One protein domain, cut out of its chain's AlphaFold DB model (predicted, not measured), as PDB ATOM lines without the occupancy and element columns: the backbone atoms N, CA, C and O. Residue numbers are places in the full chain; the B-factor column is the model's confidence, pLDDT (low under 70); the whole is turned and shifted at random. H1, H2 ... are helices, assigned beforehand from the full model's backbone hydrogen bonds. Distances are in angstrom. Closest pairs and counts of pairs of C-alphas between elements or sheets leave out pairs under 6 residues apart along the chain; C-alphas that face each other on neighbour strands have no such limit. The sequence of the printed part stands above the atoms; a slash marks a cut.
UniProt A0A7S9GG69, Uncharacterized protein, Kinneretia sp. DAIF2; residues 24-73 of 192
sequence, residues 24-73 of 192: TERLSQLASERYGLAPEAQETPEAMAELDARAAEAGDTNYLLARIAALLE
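This is residues 24 to 73 of the 192 residues of an uncharacterized protein of Kinneretia sp. DAIF2 (UniProt A0A7S9GG69). Two helices, H1 and H3, pack side by side and run opposite ways, and the third, H2, opens from the start of H3 as a V, with Leu 51 in the middle of H2 near Tyr 35 at the end of H1. H2 and H3 make a helical hairpin over residues 58 to 60, while residues 36 to 44 lead from H1 to H2. The printed part has 50 residues with three named helices, in the order H1, H2, H3, and no named strand; the class is all helix. The whole is compact, with a radius of gyration of the C-alphas of 9.6 A, and rounded, spanning 24 by 23 by 19 A.

H2, residues 45 to 57, touches H3, residues 61 to 73, with residues 52 to 56 alone on residues 61 to 64 alone. Their closest C-alphas are those of Ala 55 and Tyr 63, 6.8 A apart. They run opposite ways at a steep tilt of 36 degrees, only just past shallow. H3 also touches H1, residues 24 to 35, and the closest C-alphas are those of Thr 24 and Ala 70, 4.7 A apart. H1 and H3 run opposite ways at a shallow tilt of 30 degrees. H1 and H2 are close but not clearly touching, with the closest C-alphas, those of Tyr 35 and Leu 51, 7.6 A apart. They run the same way at a steep tilt of 64 degrees. In H1, H2 and H3 every O i to N i+4 pair is within hydrogen-bond range.

H2 measures 18.5 A from C-alpha 45 to C-alpha 57, at (-2.184, -30.968, 10.156). H3 measures 18.4 A and ends at C-alpha 73, (20.729, -35.666, 1.978). H1 measures 15.9 A and begins at C-alpha 24, (14.529, -37.748, -1.897).

The C-alphas of Glu 57 and Glu 73 are the two farthest apart, 24.8 A. The first and last printed C-alphas, Thr 24 and Glu 73, are 7.6 A apart. The printed part has no cut; the link from H2 to H3 is tight and that from H1 to H2 is short. The mean pLDDT of the printed part is 84.5, and no printed residue is under 70.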
ATOM      1  N   THR A  24      15.128 -38.698  -0.943       85.00
ATOM      2  CA  THR A  24      14.529 -37.748  -1.897       85.00
ATOM      3  C   THR A  24      13.495 -38.410  -2.819       85.00
ATOM      4  O   THR A  24      12.384 -37.900  -2.966       85.00
ATOM      5  N   GLU A  25      13.800 -39.580  -3.388       86.69
ATOM      6  CA  GLU A  25      12.840 -40.351  -4.199       86.69
ATOM      7  C   GLU A  25      11.629 -40.786  -3.367       86.69
ATOM      8  O   GLU A  25      10.484 -40.695  -3.814       86.69
ATOM      9  N   ARG A  26      11.871 -41.194  -2.116       87.50
ATOM     10  CA  ARG A  26      10.820 -41.583  -1.175       87.50
ATOM     11  C   ARG A  26       9.894 -40.417  -0.828       87.50
ATOM     12  O   ARG A  26       8.681 -40.608  -0.744       87.50
ATOM     13  N   LEU A  27      10.442 -39.218  -0.628       87.19
ATOM     14  CA  LEU A  27       9.653 -38.006  -0.405       87.19
ATOM     15  C   LEU A  27       8.780 -37.685  -1.626       87.19
ATOM     16  O   LEU A  27       7.582 -37.448  -1.468       87.19
ATOM     17  N   SER A  28       9.361 -37.728  -2.829       87.12
ATOM     18  CA  SER A  28       8.646 -37.436  -4.079       87.12
ATOM     19  C   SER A  28       7.498 -38.418  -4.337       87.12
ATOM     20  O   SER A  28       6.389 -38.018  -4.715       87.12
ATOM     21  N   GLN A  29       7.723 -39.702  -4.043       87.69
ATOM     22  CA  GLN A  29       6.691 -40.730  -4.110       87.69
ATOM     23  C   GLN A  29       5.541 -40.436  -3.137       87.69
ATOM     24  O   GLN A  29       4.381 -40.422  -3.545       87.69
ATOM     25  N   LEU A  30       5.845 -40.142  -1.868       87.75
ATOM     26  CA  LEU A  30       4.821 -39.850  -0.860       87.75
ATOM     27  C   LEU A  30       4.028 -38.574  -1.183       87.75
ATOM     28  O   LEU A  30       2.809 -38.560  -1.002       87.75
ATOM     29  N   ALA A  31       4.689 -37.531  -1.689       87.12
ATOM     30  CA  ALA A  31       4.042 -36.299  -2.142       87.12
ATOM     31  C   ALA A  31       3.034 -36.572  -3.273       87.12
ATOM     32  O   ALA A  31       1.899 -36.087  -3.239       87.12
ATOM     33  N   SER A  32       3.428 -37.403  -4.239       87.00
ATOM     34  CA  SER A  32       2.594 -37.765  -5.389       87.00
ATOM     35  C   SER A  32       1.421 -38.662  -4.984       87.00
ATOM     36  O   SER A  32       0.275 -38.383  -5.328       87.00
ATOM     37  N   GLU A  33       1.681 -39.724  -4.218       88.31
ATOM     38  CA  GLU A  33       0.676 -40.735  -3.859       88.31
ATOM     39  C   GLU A  33      -0.382 -40.213  -2.885       88.31
ATOM     40  O   GLU A  33      -1.554 -40.578  -2.990       88.31
ATOM     41  N   ARG A  34       0.020 -39.387  -1.913       87.62
ATOM     42  CA  ARG A  34      -0.869 -38.981  -0.812       87.62
ATOM     43  C   ARG A  34      -1.492 -37.613  -1.003       87.62
ATOM     44  O   ARG A  34      -2.595 -37.379  -0.516       87.62
ATOM     45  N   TYR A  35      -0.800 -36.731  -1.712       86.75
ATOM     46  CA  TYR A  35      -1.214 -35.339  -1.859       86.75
ATOM     47  C   TYR A  35      -1.394 -34.921  -3.318       86.75
ATOM     48  O   TYR A  35      -1.818 -33.794  -3.571       86.75
ATOM     49  N   GLY A  36      -1.142 -35.826  -4.273       86.38
ATOM     50  CA  GLY A  36      -1.356 -35.583  -5.698       86.38
ATOM     51  C   GLY A  36      -0.459 -34.486  -6.267       86.38
ATOM     52  O   GLY A  36      -0.816 -33.889  -7.282       86.38
ATOM     53  N   LEU A  37       0.662 -34.178  -5.607       82.56
ATOM     54  CA  LEU A  37       1.549 -33.104  -6.035       82.56
ATOM     55  C   LEU A  37       2.400 -33.580  -7.214       82.56
ATOM     56  O   LEU A  37       3.192 -34.514  -7.075       82.56
ATOM     57  N   ALA A  38       2.240 -32.930  -8.366       81.81
ATOM     58  CA  ALA A  38       3.007 -33.257  -9.560       81.81
ATOM     59  C   ALA A  38       4.515 -33.006  -9.337       81.81
ATOM     60  O   ALA A  38       4.858 -32.066  -8.611       81.81
ATOM     61  N   PRO A  39       5.417 -33.805  -9.941       74.31
ATOM     62  CA  PRO A  39       6.864 -33.680  -9.745       74.31
ATOM     63  C   PRO A  39       7.391 -32.264 -10.010       74.31
ATOM     64  O   PRO A  39       8.193 -31.753  -9.239       74.31
ATOM     65  N   GLU A  40       6.864 -31.588 -11.032       76.62
ATOM     66  CA  GLU A  40       7.226 -30.213 -11.389       76.62
ATOM     67  C   GLU A  40       6.852 -29.166 -10.324       76.62
ATOM     68  O   GLU A  40       7.497 -28.126 -10.219       76.62
ATOM     69  N   ALA A  41       5.827 -29.425  -9.506       74.25
ATOM     70  CA  ALA A  41       5.424 -28.519  -8.432       74.25
ATOM     71  C   ALA A  41       6.292 -28.693  -7.172       74.25
ATOM     72  O   ALA A  41       6.393 -27.767  -6.367       74.25
ATOM     73  N   GLN A  42       6.958 -29.846  -7.024       71.88
ATOM     74  CA  GLN A  42       7.859 -30.151  -5.903       71.88
ATOM     75  C   GLN A  42       9.160 -29.332  -5.948       71.88
ATOM     76  O   GLN A  42       9.858 -29.230  -4.943       71.88
ATOM     77  N   GLU A  43       9.471 -28.711  -7.089       74.62
ATOM     78  CA  GLU A  43      10.639 -27.837  -7.264       74.62
ATOM     79  C   GLU A  43      10.417 -26.422  -6.701       74.62
ATOM     80  O   GLU A  43      11.372 -25.659  -6.545       74.62
ATOM     81  N   THR A  44       9.172 -26.057  -6.369       80.44
ATOM     82  CA  THR A  44       8.852 -24.735  -5.809       80.44
ATOM     83  C   THR A  44       8.848 -24.760  -4.274       80.44
ATOM     84  O   THR A  44       8.145 -25.581  -3.672       80.44
ATOM     85  N   PRO A  45       9.591 -23.856  -3.602       76.19
ATOM     86  CA  PRO A  45       9.618 -23.789  -2.142       76.19
ATOM     87  C   PRO A  45       8.237 -23.541  -1.526       76.19
ATOM     88  O   PRO A  45       7.931 -24.097  -0.472       76.19
ATOM     89  N   GLU A  46       7.389 -22.741  -2.182       79.12
ATOM     90  CA  GLU A  46       6.054 -22.427  -1.670       79.12
ATOM     91  C   GLU A  46       5.117 -23.644  -1.682       79.12
ATOM     92  O   GLU A  46       4.434 -23.888  -0.686       79.12
ATOM     93  N   ALA A  47       5.105 -24.443  -2.757       79.38
ATOM     94  CA  ALA A  47       4.252 -25.633  -2.826       79.38
ATOM     95  C   ALA A  47       4.706 -26.722  -1.844       79.38
ATOM     96  O   ALA A  47       3.875 -27.413  -1.255       79.38
ATOM     97  N   MET A  48       6.019 -26.842  -1.624       81.81
ATOM     98  CA  MET A  48       6.570 -27.740  -0.610       81.81
ATOM     99  C   MET A  48       6.198 -27.299   0.810       81.81
ATOM    100  O   MET A  48       5.800 -28.137   1.613       81.81
ATOM    101  N   ALA A  49       6.249 -25.999   1.115       84.50
ATOM    102  CA  ALA A  49       5.850 -25.481   2.424       84.50
ATOM    103  C   ALA A  49       4.346 -25.664   2.705       84.50
ATOM    104  O   ALA A  49       3.958 -26.012   3.823       84.50
ATOM    105  N   GLU A  50       3.489 -25.466   1.698       87.25
ATOM    106  CA  GLU A  50       2.049 -25.731   1.816       87.25
ATOM    107  C   GLU A  50       1.774 -27.223   2.054       87.25
ATOM    108  O   GLU A  50       0.938 -27.593   2.883       87.25
ATOM    109  N   LEU A  51       2.512 -28.091   1.365       87.88
ATOM    110  CA  LEU A  51       2.414 -29.532   1.537       87.88
ATOM    111  C   LEU A  51       2.886 -29.985   2.930       87.88
ATOM    112  O   LEU A  51       2.197 -30.779   3.573       87.88
ATOM    113  N   ASP A  52       3.997 -29.434   3.421       88.75
ATOM    114  CA  ASP A  52       4.527 -29.681   4.766       88.75
ATOM    115  C   ASP A  52       3.497 -29.284   5.844       88.75
ATOM    116  O   ASP A  52       3.247 -30.046   6.785       88.75
ATOM    117  N   ALA A  53       2.823 -28.140   5.674       87.75
ATOM    118  CA  ALA A  53       1.754 -27.699   6.570       87.75
ATOM    119  C   ALA A  53       0.558 -28.667   6.566       87.75
ATOM    120  O   ALA A  53       0.085 -29.077   7.629       87.75
ATOM    121  N   ARG A  54       0.110 -29.108   5.383       88.25
ATOM    122  CA  ARG A  54      -0.996 -30.074   5.253       88.25
ATOM    123  C   ARG A  54      -0.646 -31.439   5.845       88.25
ATOM    124  O   ARG A  54      -1.495 -32.061   6.482       88.25
ATOM    125  N   ALA A  55       0.591 -31.901   5.672       88.38
ATOM    126  CA  ALA A  55       1.066 -33.148   6.262       88.38
ATOM    127  C   ALA A  55       1.164 -33.066   7.793       88.38
ATOM    128  O   ALA A  55       0.817 -34.029   8.481       88.38
ATOM    129  N   ALA A  56       1.575 -31.917   8.339       88.25
ATOM    130  CA  ALA A  56       1.593 -31.670   9.778       88.25
ATOM    131  C   ALA A  56       0.181 -31.656  10.383       88.25
ATOM    132  O   ALA A  56      -0.055 -32.316  11.395       88.25
ATOM    133  N   GLU A  57      -0.774 -30.978   9.739       90.62
ATOM    134  CA  GLU A  57      -2.184 -30.968  10.156       90.62
ATOM    135  C   GLU A  57      -2.820 -32.365  10.106       90.62
ATOM    136  O   GLU A  57      -3.590 -32.733  10.994       90.62
ATOM    137  N   ALA A  58      -2.465 -33.167   9.098       89.94
ATOM    138  CA  ALA A  58      -2.924 -34.548   8.954       89.94
ATOM    139  C   ALA A  58      -2.197 -35.545   9.879       89.94
ATOM    140  O   ALA A  58      -2.592 -36.711   9.951       89.94
ATOM    141  N   GLY A  59      -1.135 -35.121  10.576       90.38
ATOM    142  CA  GLY A  59      -0.300 -36.001  11.396       90.38
ATOM    143  C   GLY A  59       0.461 -37.058  10.585       90.38
ATOM    144  O   GLY A  59       0.761 -38.137  11.107       90.38
ATOM    145  N   ASP A  60       0.767 -36.782   9.313       90.38
ATOM    146  CA  ASP A  60       1.442 -37.720   8.415       90.38
ATOM    147  C   ASP A  60       2.945 -37.810   8.708       90.38
ATOM    148  O   ASP A  60       3.817 -37.295   8.008       90.38
ATOM    149  N   THR A  61       3.240 -38.539   9.774       87.81
ATOM    150  CA  THR A  61       4.592 -38.830  10.253       87.81
ATOM    151  C   THR A  61       5.470 -39.527   9.217       87.81
ATOM    152  O   THR A  61       6.677 -39.313   9.221       87.81
ATOM    153  N   ASN A  62       4.905 -40.318   8.299       86.31
ATOM    154  CA  ASN A  62       5.705 -40.982   7.267       86.31
ATOM    155  C   ASN A  62       6.222 -39.986   6.226       86.31
ATOM    156  O   ASN A  62       7.375 -40.088   5.809       86.31
ATOM    157  N   TYR A  63       5.382 -39.025   5.834       89.25
ATOM    158  CA  TYR A  63       5.783 -37.934   4.951       89.25
ATOM    159  C   TYR A  63       6.815 -37.023   5.628       89.25
ATOM    160  O   TYR A  63       7.880 -36.781   5.067       89.25
ATOM    161  N   LEU A  64       6.557 -36.601   6.870       89.38
ATOM    162  CA  LEU A  64       7.448 -35.692   7.603       89.38
ATOM    163  C   LEU A  64       8.830 -36.309   7.869       89.38
ATOM    164  O   LEU A  64       9.845 -35.631   7.739       89.38
ATOM    165  N   LEU A  65       8.902 -37.608   8.183       87.56
ATOM    166  CA  LEU A  65      10.186 -38.298   8.347       87.56
ATOM    167  C   LEU A  65      10.953 -38.423   7.025       87.56
ATOM    168  O   LEU A  65      12.169 -38.250   7.016       87.56
ATOM    169  N   ALA A  66      10.263 -38.683   5.909       85.88
ATOM    170  CA  ALA A  66      10.892 -38.682   4.587       85.88
ATOM    171  C   ALA A  66      11.381 -37.280   4.193       85.88
ATOM    172  O   ALA A  66      12.456 -37.148   3.615       85.88
ATOM    173  N   ARG A  67      10.635 -36.231   4.568       88.00
ATOM    174  CA  ARG A  67      11.007 -34.828   4.352       88.00
ATOM    175  C   ARG A  67      12.286 -34.460   5.094       88.00
ATOM    176  O   ARG A  67      13.195 -33.907   4.485       88.00
ATOM    177  N   ILE A  68      12.372 -34.820   6.374       84.88
ATOM    178  CA  ILE A  68      13.575 -34.624   7.193       84.88
ATOM    179  C   ILE A  68      14.760 -35.379   6.582       84.88
ATOM    180  O   ILE A  68      15.829 -34.806   6.412       84.88
ATOM    181  N   ALA A  69      14.568 -36.642   6.200       82.25
ATOM    182  CA  ALA A  69      15.635 -37.441   5.607       82.25
ATOM    183  C   ALA A  69      16.133 -36.866   4.266       82.25
ATOM    184  O   ALA A  69      17.334 -36.858   4.030       82.25
ATOM    185  N   ALA A  70      15.245 -36.340   3.416       83.75
ATOM    186  CA  ALA A  70      15.624 -35.708   2.151       83.75
ATOM    187  C   ALA A  70      16.388 -34.385   2.347       83.75
ATOM    188  O   ALA A  70      17.321 -34.104   1.602       83.75
ATOM    189  N   LEU A  71      16.025 -33.588   3.360       82.06
ATOM    190  CA  LEU A  71      16.753 -32.360   3.705       82.06
ATOM    191  C   LEU A  71      18.183 -32.661   4.172       82.06
ATOM    192  O   LEU A  71      19.109 -31.963   3.779       82.06
ATOM    193  N   LEU A  72      18.366 -33.738   4.940       76.19
ATOM    194  CA  LEU A  72      19.684 -34.184   5.397       76.19
ATOM    195  C   LEU A  72      20.570 -34.736   4.263       76.19
ATOM    196  O   LEU A  72      21.785 -34.811   4.428       76.19
ATOM    197  N   GLU A  73      19.986 -35.143   3.131       75.00
ATOM    198  CA  GLU A  73      20.729 -35.666   1.978       75.00
ATOM    199  C   GLU A  73      21.168 -34.607   0.972       75.00
ATOM    200  O   GLU A  73      22.068 -34.890   0.183       75.00
TER     201      GLU A  73